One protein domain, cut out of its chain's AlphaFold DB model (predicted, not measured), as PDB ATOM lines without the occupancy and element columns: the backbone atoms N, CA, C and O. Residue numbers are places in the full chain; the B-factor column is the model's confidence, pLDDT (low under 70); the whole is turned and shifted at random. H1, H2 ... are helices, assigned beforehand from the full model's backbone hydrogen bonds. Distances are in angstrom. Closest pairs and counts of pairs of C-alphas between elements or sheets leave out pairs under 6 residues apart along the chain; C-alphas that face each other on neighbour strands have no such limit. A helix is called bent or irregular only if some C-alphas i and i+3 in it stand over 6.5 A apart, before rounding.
ATOM      1  N   PRO A  62     257.000 176.584 285.386       94.88
ATOM      2  CA  PRO A  62     257.113 175.300 284.709       94.88
ATOM      3  C   PRO A  62     256.710 175.414 283.233       94.88
ATOM      4  O   PRO A  62     255.774 174.750 282.804       94.88
ATOM      5  N   ILE A  63     257.379 176.283 282.466       95.69
ATOM      6  CA  ILE A  63     257.038 176.630 281.080       95.69
ATOM      7  C   ILE A  63     258.250 176.468 280.152       95.69
ATOM      8  O   ILE A  63     259.304 177.054 280.380       95.69
ATOM      9  N   GLY A  64     258.074 175.727 279.061       92.44
ATOM     10  CA  GLY A  64     258.986 175.668 277.923       92.44
ATOM     11  C   GLY A  64     260.411 175.260 278.298       92.44
ATOM     12  O   GLY A  64     260.618 174.171 278.829       92.44
ATOM     13  N   ARG A  65     261.381 176.141 278.025       93.69
ATOM     14  CA  ARG A  65     262.813 175.975 278.357       93.69
ATOM     15  C   ARG A  65     263.252 176.639 279.661       93.69
ATOM     16  O   ARG A  65     264.450 176.731 279.929       93.69
ATOM     17  N   LEU A  66     262.310 177.142 280.452       95.44
ATOM     18  CA  LEU A  66     262.632 177.724 281.748       95.44
ATOM     19  C   LEU A  66     263.147 176.645 282.712       95.44
ATOM     20  O   LEU A  66     262.830 175.455 282.582       95.44
ATOM     21  N   ASP A  67     263.912 177.059 283.719       95.12
ATOM     22  CA  ASP A  67     264.481 176.143 284.711       95.12
ATOM     23  C   ASP A  67     263.390 175.374 285.468       95.12
ATOM     24  O   ASP A  67     263.553 174.189 285.762       95.12
ATOM     25  N   GLY A  68     262.222 175.984 285.681       95.00
ATOM     26  CA  GLY A  68     261.055 175.294 286.229       95.00
ATOM     27  C   GLY A  68     260.583 174.112 285.378       95.00
ATOM     28  O   GLY A  68     260.256 173.052 285.912       95.00
ATOM     29  N   ALA A  69     260.580 174.238 284.049       94.81
ATOM     30  CA  ALA A  69     260.192 173.142 283.161       94.81
ATOM     31  C   ALA A  69     261.224 172.004 283.172       94.81
ATOM     32  O   ALA A  69     260.846 170.830 283.172       94.81
ATOM     33  N   ARG A  70     262.516 172.340 283.279       93.75
ATOM     34  CA  ARG A  70     263.607 171.365 283.462       93.75
ATOM     35  C   ARG A  70     263.453 170.584 284.758       93.75
ATOM     36  O   ARG A  70     263.585 169.361 284.757       93.75
ATOM     37  N   ILE A  71     263.123 171.276 285.850       94.94
ATOM     38  CA  ILE A  71     262.834 170.640 287.140       94.94
ATOM     39  C   ILE A  71     261.613 169.722 286.999       94.94
ATOM     40  O   ILE A  71     261.682 168.561 287.397       94.94
ATOM     41  N   MET A  72     260.525 170.177 286.366       95.00
ATOM     42  CA  MET A  72     259.343 169.335 286.134       95.00
ATOM     43  C   MET A  72     259.662 168.080 285.319       95.00
ATOM     44  O   MET A  72     259.180 166.998 285.654       95.00
ATOM     45  N   GLN A  73     260.486 168.198 284.277       93.56
ATOM     46  CA  GLN A  73     260.903 167.059 283.462       93.56
ATOM     47  C   GLN A  73     261.769 166.084 284.258       93.56
ATOM     48  O   GLN A  73     261.575 164.876 284.140       93.56
ATOM     49  N   ALA A  74     262.677 166.588 285.096       92.06
ATOM     50  CA  ALA A  74     263.523 165.756 285.946       92.06
ATOM     51  C   ALA A  74     262.729 164.998 287.024       92.06
ATOM     52  O   ALA A  74     263.107 163.885 287.381       92.06
ATOM     53  N   LEU A  75     261.646 165.585 287.546       92.94
ATOM     54  CA  LEU A  75     260.839 164.980 288.612       92.94
ATOM     55  C   LEU A  75     259.724 164.065 288.097       92.94
ATOM     56  O   LEU A  75     259.475 163.016 288.686       92.94
ATOM     57  N   TYR A  76     259.048 164.456 287.016       91.56
ATOM     58  CA  TYR A  76     257.801 163.822 286.569       91.56
ATOM     59  C   TYR A  76     257.836 163.336 285.115       91.56
ATOM     60  O   TYR A  76     256.822 162.863 284.589       91.56
ATOM     61  N   GLY A  77     258.987 163.455 284.454       91.19
ATOM     62  CA  GLY A  77     259.189 163.029 283.078       91.19
ATOM     63  C   GLY A  77     258.618 163.990 282.032       91.19
ATOM     64  O   GLY A  77     257.915 164.966 282.312       91.19
ATOM     65  N   ARG A  78     258.922 163.682 280.767       90.94
ATOM     66  CA  ARG A  78     258.687 164.575 279.624       90.94
ATOM     67  C   ARG A  78     257.214 164.855 279.341       90.94
ATOM     68  O   ARG A  78     256.850 165.987 279.039       90.94
ATOM     69  N   LYS A  79     256.358 163.832 279.435       91.44
ATOM     70  CA  LYS A  79     254.923 163.976 279.142       91.44
ATOM     71  C   LYS A  79     254.270 164.958 280.114       91.44
ATOM     72  O   LYS A  79     253.585 165.879 279.683       91.44
ATOM     73  N   THR A  80     254.540 164.791 281.406       92.81
ATOM     74  CA  THR A  80     254.017 165.668 282.457       92.81
ATOM     75  C   THR A  80     254.560 167.083 282.304       92.81
ATOM     76  O   THR A  80     253.776 168.025 282.291       92.81
ATOM     77  N   ALA A  81     255.872 167.240 282.105       93.75
ATOM     78  CA  ALA A  81     256.487 168.553 281.919       93.75
ATOM     79  C   ALA A  81     255.916 169.309 280.711       93.75
ATOM     80  O   ALA A  81     255.591 170.487 280.824       93.75
ATOM     81  N   SER A  82     255.707 168.627 279.580       93.25
ATOM     82  CA  SER A  82     255.108 169.238 278.389       93.25
ATOM     83  C   SER A  82     253.659 169.672 278.626       93.25
ATOM     84  O   SER A  82     253.278 170.765 278.207       93.25
ATOM     85  N   SER A  83     252.853 168.845 279.299       94.94
ATOM     86  CA  SER A  83     251.464 169.195 279.625       94.94
ATOM     87  C   SER A  83     251.389 170.378 280.591       94.94
ATOM     88  O   SER A  83     250.621 171.311 280.362       94.94
ATOM     89  N   VAL A  84     252.213 170.368 281.644       95.75
ATOM     90  CA  VAL A  84     252.274 171.453 282.635       95.75
ATOM     91  C   VAL A  84     252.780 172.745 281.994       95.75
ATOM     92  O   VAL A  84     252.219 173.802 282.257       95.75
ATOM     93  N   SER A  85     253.749 172.661 281.081       95.31
ATOM     94  CA  SER A  85     254.207 173.800 280.282       95.31
ATOM     95  C   SER A  85     253.102 174.406 279.427       95.31
ATOM     96  O   SER A  85     252.941 175.625 279.411       95.31
ATOM     97  N   GLY A  86     252.314 173.576 278.740       95.12
ATOM     98  CA  GLY A  86     251.161 174.053 277.977       95.12
ATOM     99  C   GLY A  86     250.148 174.775 278.868       95.12
ATOM    100  O   GLY A  86     249.722 175.883 278.548       95.12
ATOM    101  N   PHE A  87     249.824 174.191 280.025       95.94
ATOM    102  CA  PHE A  87     248.942 174.823 281.006       95.94
ATOM    103  C   PHE A  87     249.515 176.143 281.540       95.94
ATOM    104  O   PHE A  87     248.800 177.141 281.608       95.94
ATOM    105  N   GLY A  88     250.808 176.178 281.863       95.38
ATOM    106  CA  GLY A  88     251.495 177.372 282.342       95.38
ATOM    107  C   GLY A  88     251.494 178.503 281.314       95.38
ATOM    108  O   GLY A  88     251.254 179.648 281.684       95.38
ATOM    109  N   LEU A  89     251.674 178.195 280.024       95.62
ATOM    110  CA  LEU A  89     251.550 179.180 278.941       95.62
ATOM    111  C   LEU A  89     250.136 179.748 278.833       95.62
ATOM    112  O   LEU A  89     249.981 180.957 278.684       95.62
ATOM    113  N   ILE A  90     249.113 178.894 278.921       96.31
ATOM    114  CA  ILE A  90     247.711 179.333 278.887       96.31
ATOM    115  C   ILE A  90     247.429 180.244 280.081       96.31
ATOM    116  O   ILE A  90     246.907 181.341 279.899       96.31
ATOM    117  N   LEU A  91     247.819 179.829 281.289       95.25
ATOM    118  CA  LEU A  91     247.622 180.616 282.500       95.25
ATOM    119  C   LEU A  91     248.364 181.956 282.428       95.25
ATOM    120  O   LEU A  91     247.780 182.987 282.747       95.25
ATOM    121  N   LEU A  92     249.615 181.961 281.961       94.88
ATOM    122  CA  LEU A  92     250.394 183.184 281.766       94.88
ATOM    123  C   LEU A  92     249.737 184.112 280.733       94.88
ATOM    124  O   LEU A  92     249.681 185.318 280.951       94.88
ATOM    125  N   GLY A  93     249.187 183.559 279.649       95.12
ATOM    126  CA  GLY A  93     248.413 184.310 278.660       95.12
ATOM    127  C   GLY A  93     247.143 184.927 279.250       95.12
ATOM    128  O   GLY A  93     246.880 186.107 279.044       95.12
ATOM    129  N   LEU A  94     246.385 184.170 280.049       95.62
ATOM    130  CA  LEU A  94     245.200 184.686 280.742       95.62
ATOM    131  C   LEU A  94     245.572 185.800 281.729       95.62
ATOM    132  O   LEU A  94     244.977 186.875 281.697       95.62
ATOM    133  N   LEU A  95     246.591 185.586 282.564       93.25
ATOM    134  CA  LEU A  95     247.080 186.599 283.503       93.25
ATOM    135  C   LEU A  95     247.583 187.852 282.780       93.25
ATOM    136  O   LEU A  95     247.363 188.963 283.248       93.25
ATOM    137  N   SER A  96     248.213 187.691 281.620       93.44
ATOM    138  CA  SER A  96     248.656 188.804 280.788       93.44
ATOM    139  C   SER A  96     247.496 189.623 280.214       93.44
ATOM    140  O   SER A  96     247.649 190.833 280.070       93.44
ATOM    141  N   LEU A  97     246.382 188.990 279.839       92.75
ATOM    142  CA  LEU A  97     245.240 189.673 279.222       92.75
ATOM    143  C   LEU A  97     244.304 190.298 280.261       92.75
ATOM    144  O   LEU A  97     243.748 191.365 280.018       92.75
ATOM    145  N   PHE A  98     244.142 189.650 281.416       93.69
ATOM    146  CA  PHE A  98     243.166 190.048 282.436       93.69
ATOM    147  C   PHE A  98     243.787 190.679 283.690       93.69
ATOM    148  O   PHE A  98     243.090 191.349 284.443       93.69
ATOM    149  N   GLY A  99     245.087 190.492 283.939       83.31
ATOM    150  CA  GLY A  99     245.745 190.876 285.195       83.31
ATOM    151  C   GLY A  99     246.111 192.354 285.337       83.31
ATOM    152  O   GLY A  99     246.750 192.713 286.321       83.31
ATOM    153  N   ASN A 100     245.757 193.203 284.365       85.25
ATOM    154  CA  ASN A 100     246.037 194.648 284.333       85.25
ATOM    155  C   ASN A 100     247.489 195.031 284.708       85.25
ATOM    156  O   ASN A 100     247.745 196.099 285.261       85.25
ATOM    157  N   ASN A 101     248.450 194.146 284.429       86.50
ATOM    158  CA  ASN A 101     249.858 194.349 284.743       86.50
ATOM    159  C   ASN A 101     250.690 194.218 283.458       86.50
ATOM    160  O   ASN A 101     250.870 193.102 282.955       86.50
ATOM    161  N   PRO A 102     251.234 195.328 282.926       89.50
ATOM    162  CA  PRO A 102     251.970 195.303 281.669       89.50
ATOM    163  C   PRO A 102     253.259 194.474 281.754       89.50
ATOM    164  O   PRO A 102     253.688 193.919 280.746       89.50
ATOM    165  N   ALA A 103     253.862 194.322 282.939       90.12
ATOM    166  CA  ALA A 103     255.061 193.501 283.104       90.12
ATOM    167  C   ALA A 103     254.791 192.020 282.791       90.12
ATOM    168  O   ALA A 103     255.610 191.367 282.144       90.12
ATOM    169  N   ILE A 104     253.617 191.510 283.185       92.12
ATOM    170  CA  ILE A 104     253.195 190.135 282.881       92.12
ATOM    171  C   ILE A 104     252.997 189.972 281.374       92.12
ATOM    172  O   ILE A 104     253.408 188.957 280.821       92.12
ATOM    173  N   LEU A 105     252.441 190.982 280.699       93.62
ATOM    174  CA  LEU A 105     252.287 190.983 279.244       93.62
ATOM    175  C   LEU A 105     253.630 190.938 278.514       93.62
ATOM    176  O   LEU A 105     253.825 190.082 277.651       93.62
ATOM    177  N   TYR A 106     254.581 191.800 278.879       94.44
ATOM    178  CA  TYR A 106     255.912 191.776 278.270       94.44
ATOM    179  C   TYR A 106     256.614 190.436 278.494       94.44
ATOM    180  O   TYR A 106     257.206 189.881 277.565       94.44
ATOM    181  N   TYR A 107     256.501 189.881 279.701       94.56
ATOM    182  CA  TYR A 107     257.070 188.577 280.004       94.56
ATOM    183  C   TYR A 107     256.373 187.442 279.239       94.56
ATOM    184  O   TYR A 107     257.047 186.565 278.706       94.56
ATOM    185  N   ALA A 108     255.045 187.475 279.105       95.00
ATOM    186  CA  ALA A 108     254.284 186.498 278.332       95.00
ATOM    187  C   ALA A 108     254.689 186.502 276.854       95.00
ATOM    188  O   ALA A 108     254.911 185.436 276.281       95.00
ATOM    189  N   ILE A 109     254.857 187.686 276.256       95.19
ATOM    190  CA  ILE A 109     255.363 187.840 274.885       95.19
ATOM    191  C   ILE A 109     256.764 187.228 274.777       95.19
ATOM    192  O   ILE A 109     257.004 186.391 273.907       95.19
ATOM    193  N   PHE A 110     257.675 187.587 275.684       95.06
ATOM    194  CA  PHE A 110     259.028 187.032 275.702       95.06
ATOM    195  C   PHE A 110     259.020 185.499 275.785       95.06
ATOM    196  O   PHE A 110     259.635 184.828 274.957       95.06
ATOM    197  N   VAL A 111     258.276 184.929 276.734       95.06
ATOM    198  CA  VAL A 111     258.178 183.478 276.915       95.06
ATOM    199  C   VAL A 111     257.570 182.810 275.682       95.06
ATOM    200  O   VAL A 111     258.083 181.790 275.224       95.06
ATOM    201  N   PHE A 112     256.518 183.390 275.105       94.31
ATOM    202  CA  PHE A 112     255.839 182.828 273.944       94.31
ATOM    203  C   PHE A 112     256.740 182.762 272.706       94.31
ATOM    204  O   PHE A 112     256.712 181.761 271.993       94.31
ATOM    205  N   PHE A 113     257.550 183.789 272.444       94.12
ATOM    206  CA  PHE A 113     258.410 183.814 271.256       94.12
ATOM    207  C   PHE A 113     259.764 183.136 271.467       94.12
ATOM    208  O   PHE A 113     260.275 182.519 270.536       94.12
ATOM    209  N   VAL A 114     260.344 183.232 272.666       92.88
ATOM    210  CA  VAL A 114     261.725 182.789 272.920       92.88
ATOM    211  C   VAL A 114     261.776 181.433 273.619       92.88
ATOM    212  O   VAL A 114     262.617 180.601 273.285       92.88
ATOM    213  N   GLN A 115     260.885 181.191 274.584       92.25
ATOM    214  CA  GLN A 115     261.035 180.086 275.538       92.25
ATOM    215  C   GLN A 115     260.005 178.964 275.382       92.25
ATOM    216  O   GLN A 115     260.183 177.931 276.015       92.25
ATOM    217  N   ARG A 116     258.951 179.117 274.566       89.31
ATOM    218  CA  ARG A 116     257.804 178.181 274.520       89.31
ATOM    219  C   ARG A 116     258.137 176.745 274.117       89.31
ATOM    220  O   ARG A 116     257.321 175.852 274.326       89.31
ATOM    221  N   GLU A 117     259.265 176.539 273.445       88.75
ATOM    222  CA  GLU A 117     259.627 175.227 272.922       88.75
ATOM    223  C   GLU A 117     259.876 174.247 274.074       88.75
ATOM    224  O   GLU A 117     260.435 174.638 275.099       88.75
ATOM    225  N   PRO A 118     259.477 172.972 273.932       82.62
ATOM    226  CA  PRO A 118     259.781 171.980 274.944       82.62
ATOM    227  C   PRO A 118     261.296 171.828 275.099       82.62
ATOM    228  O   PRO A 118     262.076 171.981 274.149       82.62
ATOM    229  N   GLU A 119     261.704 171.520 276.323       83.12
ATOM    230  CA  GLU A 119     263.096 171.253 276.637       83.12
ATOM    231  C   GLU A 119     263.596 169.970 275.954       83.12
ATOM    232  O   GLU A 119     262.831 169.054 275.622       83.12
ATOM    233  N   ARG A 120     264.908 169.922 275.704       84.31
ATOM    234  CA  ARG A 120     265.558 168.765 275.093       84.31
ATOM    235  C   ARG A 120     265.466 167.536 276.014       84.31
ATOM    236  O   ARG A 120     265.392 167.675 277.235       84.31
ATOM    237  N   PRO A 121     265.489 166.317 275.448       83.19
ATOM    238  CA  PRO A 121     265.547 165.101 276.247       83.19
ATOM    239  C   PRO A 121     266.768 165.097 277.169       83.19
ATOM    240  O   PRO A 121     267.863 165.502 276.765       83.19
ATOM    241  N   SER A 122     266.581 164.618 278.396       82.81
ATOM    242  CA  SER A 122     267.691 164.445 279.330       82.81
ATOM    243  C   SER A 122     268.529 163.244 278.902       82.81
ATOM    244  O   SER A 122     268.001 162.248 278.414       82.81
ATOM    245  N   ILE A 123     269.844 163.292 279.143       82.50
ATOM    246  CA  ILE A 123     270.735 162.141 278.896       82.50
ATOM    247  C   ILE A 123     270.273 160.914 279.698       82.50
ATOM    248  O   ILE A 123     270.420 159.779 279.255       82.50
ATOM    249  N   ASN A 124     269.695 161.148 280.876       81.75
ATOM    250  CA  ASN A 124     269.148 160.114 281.734       81.75
ATOM    251  C   ASN A 124     267.708 160.465 282.129       81.75
ATOM    252  O   ASN A 124     267.480 161.406 282.888       81.75
ATOM    253  N   GLU A 125     266.759 159.687 281.611       79.81
ATOM    254  CA  GLU A 125     265.324 159.769 281.926       79.81
ATOM    255  C   GLU A 125     264.816 158.520 282.672       79.81
ATOM    256  O   GLU A 125     263.628 158.408 282.958       79.81
ATOM    257  N   VAL A 126     265.707 157.570 282.980       81.75
ATOM    258  CA  VAL A 126     265.344 156.264 283.559       81.75
ATOM    259  C   VAL A 126     265.543 156.252 285.070       81.75
ATOM    260  O   VAL A 126     264.774 155.625 285.796       81.75
ATOM    261  N   SER A 127     266.574 156.938 285.573       83.38
ATOM    262  CA  SER A 127     266.844 156.957 287.009       83.38
ATOM    263  C   SER A 127     265.850 157.840 287.754       83.38
ATOM    264  O   SER A 127     265.694 159.018 287.428       83.38
ATOM    265  N   ILE A 128     265.271 157.299 288.821       84.25
ATOM    266  CA  ILE A 128     264.409 158.053 289.729       84.25
ATOM    267  C   ILE A 128     265.268 159.069 290.505       84.25
ATOM    268  O   ILE A 128     266.327 158.698 291.029       84.25
ATOM    269  N   PRO A 129     264.859 160.348 290.589       86.25
ATOM    270  CA  PRO A 129     265.585 161.346 291.363       86.25
ATOM    271  C   PRO A 129     265.613 160.981 292.851       86.25
ATOM    272  O   PRO A 129     264.611 160.578 293.438       86.25
ATOM    273  N   ASN A 130     266.782 161.153 293.473       92.00
ATOM    274  CA  ASN A 130     266.947 160.923 294.905       92.00
ATOM    275  C   ASN A 130     266.122 161.936 295.724       92.00
ATOM    276  O   ASN A 130     265.904 163.066 295.280       92.00
ATOM    277  N   GLN A 131     265.737 161.567 296.947       93.19
ATOM    278  CA  GLN A 131     264.826 162.338 297.797       93.19
ATOM    279  C   GLN A 131     265.273 163.794 297.980       93.19
ATOM    280  O   GLN A 131     264.466 164.701 297.816       93.19
ATOM    281  N   THR A 132     266.569 164.037 298.202       94.69
ATOM    282  CA  THR A 132     267.129 165.393 298.324       94.69
ATOM    283  C   THR A 132     266.844 166.265 297.100       94.69
ATOM    284  O   THR A 132     266.470 167.426 297.247       94.69
ATOM    285  N   ARG A 133     266.984 165.717 295.886       91.00
ATOM    286  CA  ARG A 133     266.757 166.463 294.636       91.00
ATOM    287  C   ARG A 133     265.280 166.769 294.442       91.00
ATOM    288  O   ARG A 133     264.936 167.878 294.045       91.00
ATOM    289  N   THR A 134     264.421 165.811 294.777       94.19
ATOM    290  CA  THR A 134     262.969 165.995 294.759       94.19
ATOM    291  C   THR A 134     262.545 167.084 295.737       94.19
ATOM    292  O   THR A 134     261.838 168.010 295.348       94.19
ATOM    293  N   THR A 135     263.040 167.045 296.977       95.81
ATOM    294  CA  THR A 135     262.749 168.073 297.985       95.81
ATOM    295  C   THR A 135     263.241 169.453 297.550       95.81
ATOM    296  O   THR A 135     262.495 170.418 297.682       95.81
ATOM    297  N   MET A 136     264.449 169.562 296.986       95.69
ATOM    298  CA  MET A 136     264.968 170.833 296.465       95.69
ATOM    299  C   MET A 136     264.114 171.374 295.312       95.69
ATOM    300  O   MET A 136     263.784 172.554 295.312       95.69
ATOM    301  N   GLY A 137     263.713 170.525 294.361       95.12
ATOM    302  CA  GLY A 137     262.853 170.941 293.251       95.12
ATOM    303  C   GLY A 137     261.490 171.452 293.725       95.12
ATOM    304  O   GLY A 137     261.050 172.519 293.307       95.12
ATOM    305  N   VAL A 138     260.855 170.741 294.663       95.62
ATOM    306  CA  VAL A 138     259.587 171.177 295.271       95.62
ATOM    307  C   VAL A 138     259.763 172.487 296.042       95.62
ATOM    308  O   VAL A 138     258.953 173.398 295.885       95.62
ATOM    309  N   LEU A 139     260.837 172.621 296.826       96.94
ATOM    310  CA  LEU A 139     261.142 173.847 297.564       96.94
ATOM    311  C   LEU A 139     261.297 175.051 296.626       96.94
ATOM    312  O   LEU A 139     260.781 176.123 296.930       96.94
ATOM    313  N   LEU A 140     261.963 174.880 295.481       97.06
ATOM    314  CA  LEU A 140     262.114 175.945 294.489       97.06
ATOM    315  C   LEU A 140     260.760 176.400 293.927       97.06
ATOM    316  O   LEU A 140     260.536 177.604 293.822       97.06
ATOM    317  N   PHE A 141     259.826 175.486 293.646       96.56
ATOM    318  CA  PHE A 141     258.473 175.879 293.234       96.56
ATOM    319  C   PHE A 141     257.708 176.606 294.342       96.56
ATOM    320  O   PHE A 141     257.056 177.612 294.071       96.56
ATOM    321  N   VAL A 142     257.820 176.147 295.592       96.31
ATOM    322  CA  VAL A 142     257.202 176.828 296.742       96.31
ATOM    323  C   VAL A 142     257.759 178.245 296.895       96.31
ATOM    324  O   VAL A 142     256.988 179.185 297.075       96.31
ATOM    325  N   LEU A 143     259.076 178.421 296.762       95.44
ATOM    326  CA  LEU A 143     259.712 179.738 296.797       95.44
ATOM    327  C   LEU A 143     259.261 180.620 295.632       95.44
ATOM    328  O   LEU A 143     258.948 181.786 295.852       95.44
ATOM    329  N   ALA A 144     259.173 180.080 294.416       95.94
ATOM    330  CA  ALA A 144     258.691 180.831 293.260       95.94
ATOM    331  C   ALA A 144     257.255 181.333 293.472       95.94
ATOM    332  O   ALA A 144     256.975 182.506 293.236       95.94
ATOM    333  N   ILE A 145     256.367 180.481 293.997       94.69
ATOM    334  CA  ILE A 145     254.990 180.860 294.342       94.69
ATOM    335  C   ILE A 145     254.984 181.929 295.440       94.69
ATOM    336  O   ILE A 145     254.285 182.930 295.313       94.69
ATOM    337  N   ALA A 146     255.787 181.764 296.494       94.38
ATOM    338  CA  ALA A 146     255.876 182.742 297.576       94.38
ATOM    339  C   ALA A 146     256.412 184.103 297.099       94.38
ATOM    340  O   ALA A 146     256.014 185.141 297.622       94.38
ATOM    341  N   ILE A 147     257.303 184.117 296.104       94.00
ATOM    342  CA  ILE A 147     257.848 185.351 295.535       94.00
ATOM    343  C   ILE A 147     256.841 186.010 294.586       94.00
ATOM    344  O   ILE A 147     256.681 187.223 294.656       94.00
ATOM    345  N   LEU A 148     256.158 185.250 293.726       91.81
ATOM    346  CA  LEU A 148     255.256 185.802 292.704       91.81
ATOM    347  C   LEU A 148     253.825 186.062 293.201       91.81
ATOM    348  O   LEU A 148     253.077 186.776 292.536       91.81
TER     349      LEU A 148
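Overview. This is residues 62 to 148 of the 163 residues of a protein of Cyanoptyche gloeocystis (UniProt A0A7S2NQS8). A long helix, H1b, has a shorter helix folded back along each of its ends: H1a beside its beginning, across a sharp bend in H1, and H2 beside its far part. H3 packs on H1a alone, away from H1b and H2, and is reached by a long link, residues 116 to 130. The printed part has 87 residues with three named helices, H1, H2 and H3 in that order, and no named strand; the class is all helix. It is compact, with a radius of gyration of the C-alphas of 13.8 A, and elongated, spanning 42 by 26 by 16 A.

Arrangement. Residues 62 to 66 come before H1, residues 67 to 98, which by its hydrogen bonds was assigned as one helix but is bent: C-alphas 75 and 78 are 9.3 A apart. Its arms are H1a, residues 67 to 75, and H1b, residues 78 to 98. The arms touch, H1b with residues 79 to 85 alone; the closest C-alphas, of Gln 73 and Ala 81, are 4.9 A apart. They run opposite ways at a shallow tilt of 33 degrees, only just short of steep. A tight link leads from H1b to H2, residues 102 to 115, and the two form a helical hairpin. H1b touches H2 with residues 89 to 97 alone, and the closest C-alphas, of Ser 96 and Leu 105, are 4.5 A apart. These two run opposite ways at a shallow tilt of 32 degrees. H3, residues 131 to 148, touches H1a with residues 134 to 141 alone; the closest C-alphas, of Ile 71 and Gly 137, are 6.1 A apart. They run opposite ways at a shallow tilt of 33 degrees, only just short of steep. The helix packing is mostly aligned. H1a and H2 are apart, H1b and H3 are apart, and H2 and H3 are apart. In H1a, H1b, H2 and H3 every O i to N i+4 pair is within hydrogen-bond range.

Along the chain. H1a begins with C-alpha 67 at (264.481, 176.143, 284.711) and is 12.4 A long from first to last C-alpha. H1b is 30.0 A long, from C-alpha 78 at (258.687, 164.575, 279.624) to C-alpha 98. H2 measures 18.7 A and is neither bent nor irregular, but only just: C-alphas 112 and 115 are 6.1 A apart. H3 measures 25.8 A and ends with C-alpha 148 at (255.256, 185.802, 292.704).

Size, cuts and confidence. The two C-alphas farthest apart, those of Asn 100 and Ser 127, are 43.1 A apart. Residues 98 to 103, of which 98 belongs to H1b and 102 to 103 to H2, stand free. The link from H2 to H3 is long, 15 residues, and its C-alphas lie 10 to 21 A from the mean of all C-alphas. The printed part has no cut. Its mean pLDDT is 92.2, and no printed residue is under 70 in this model.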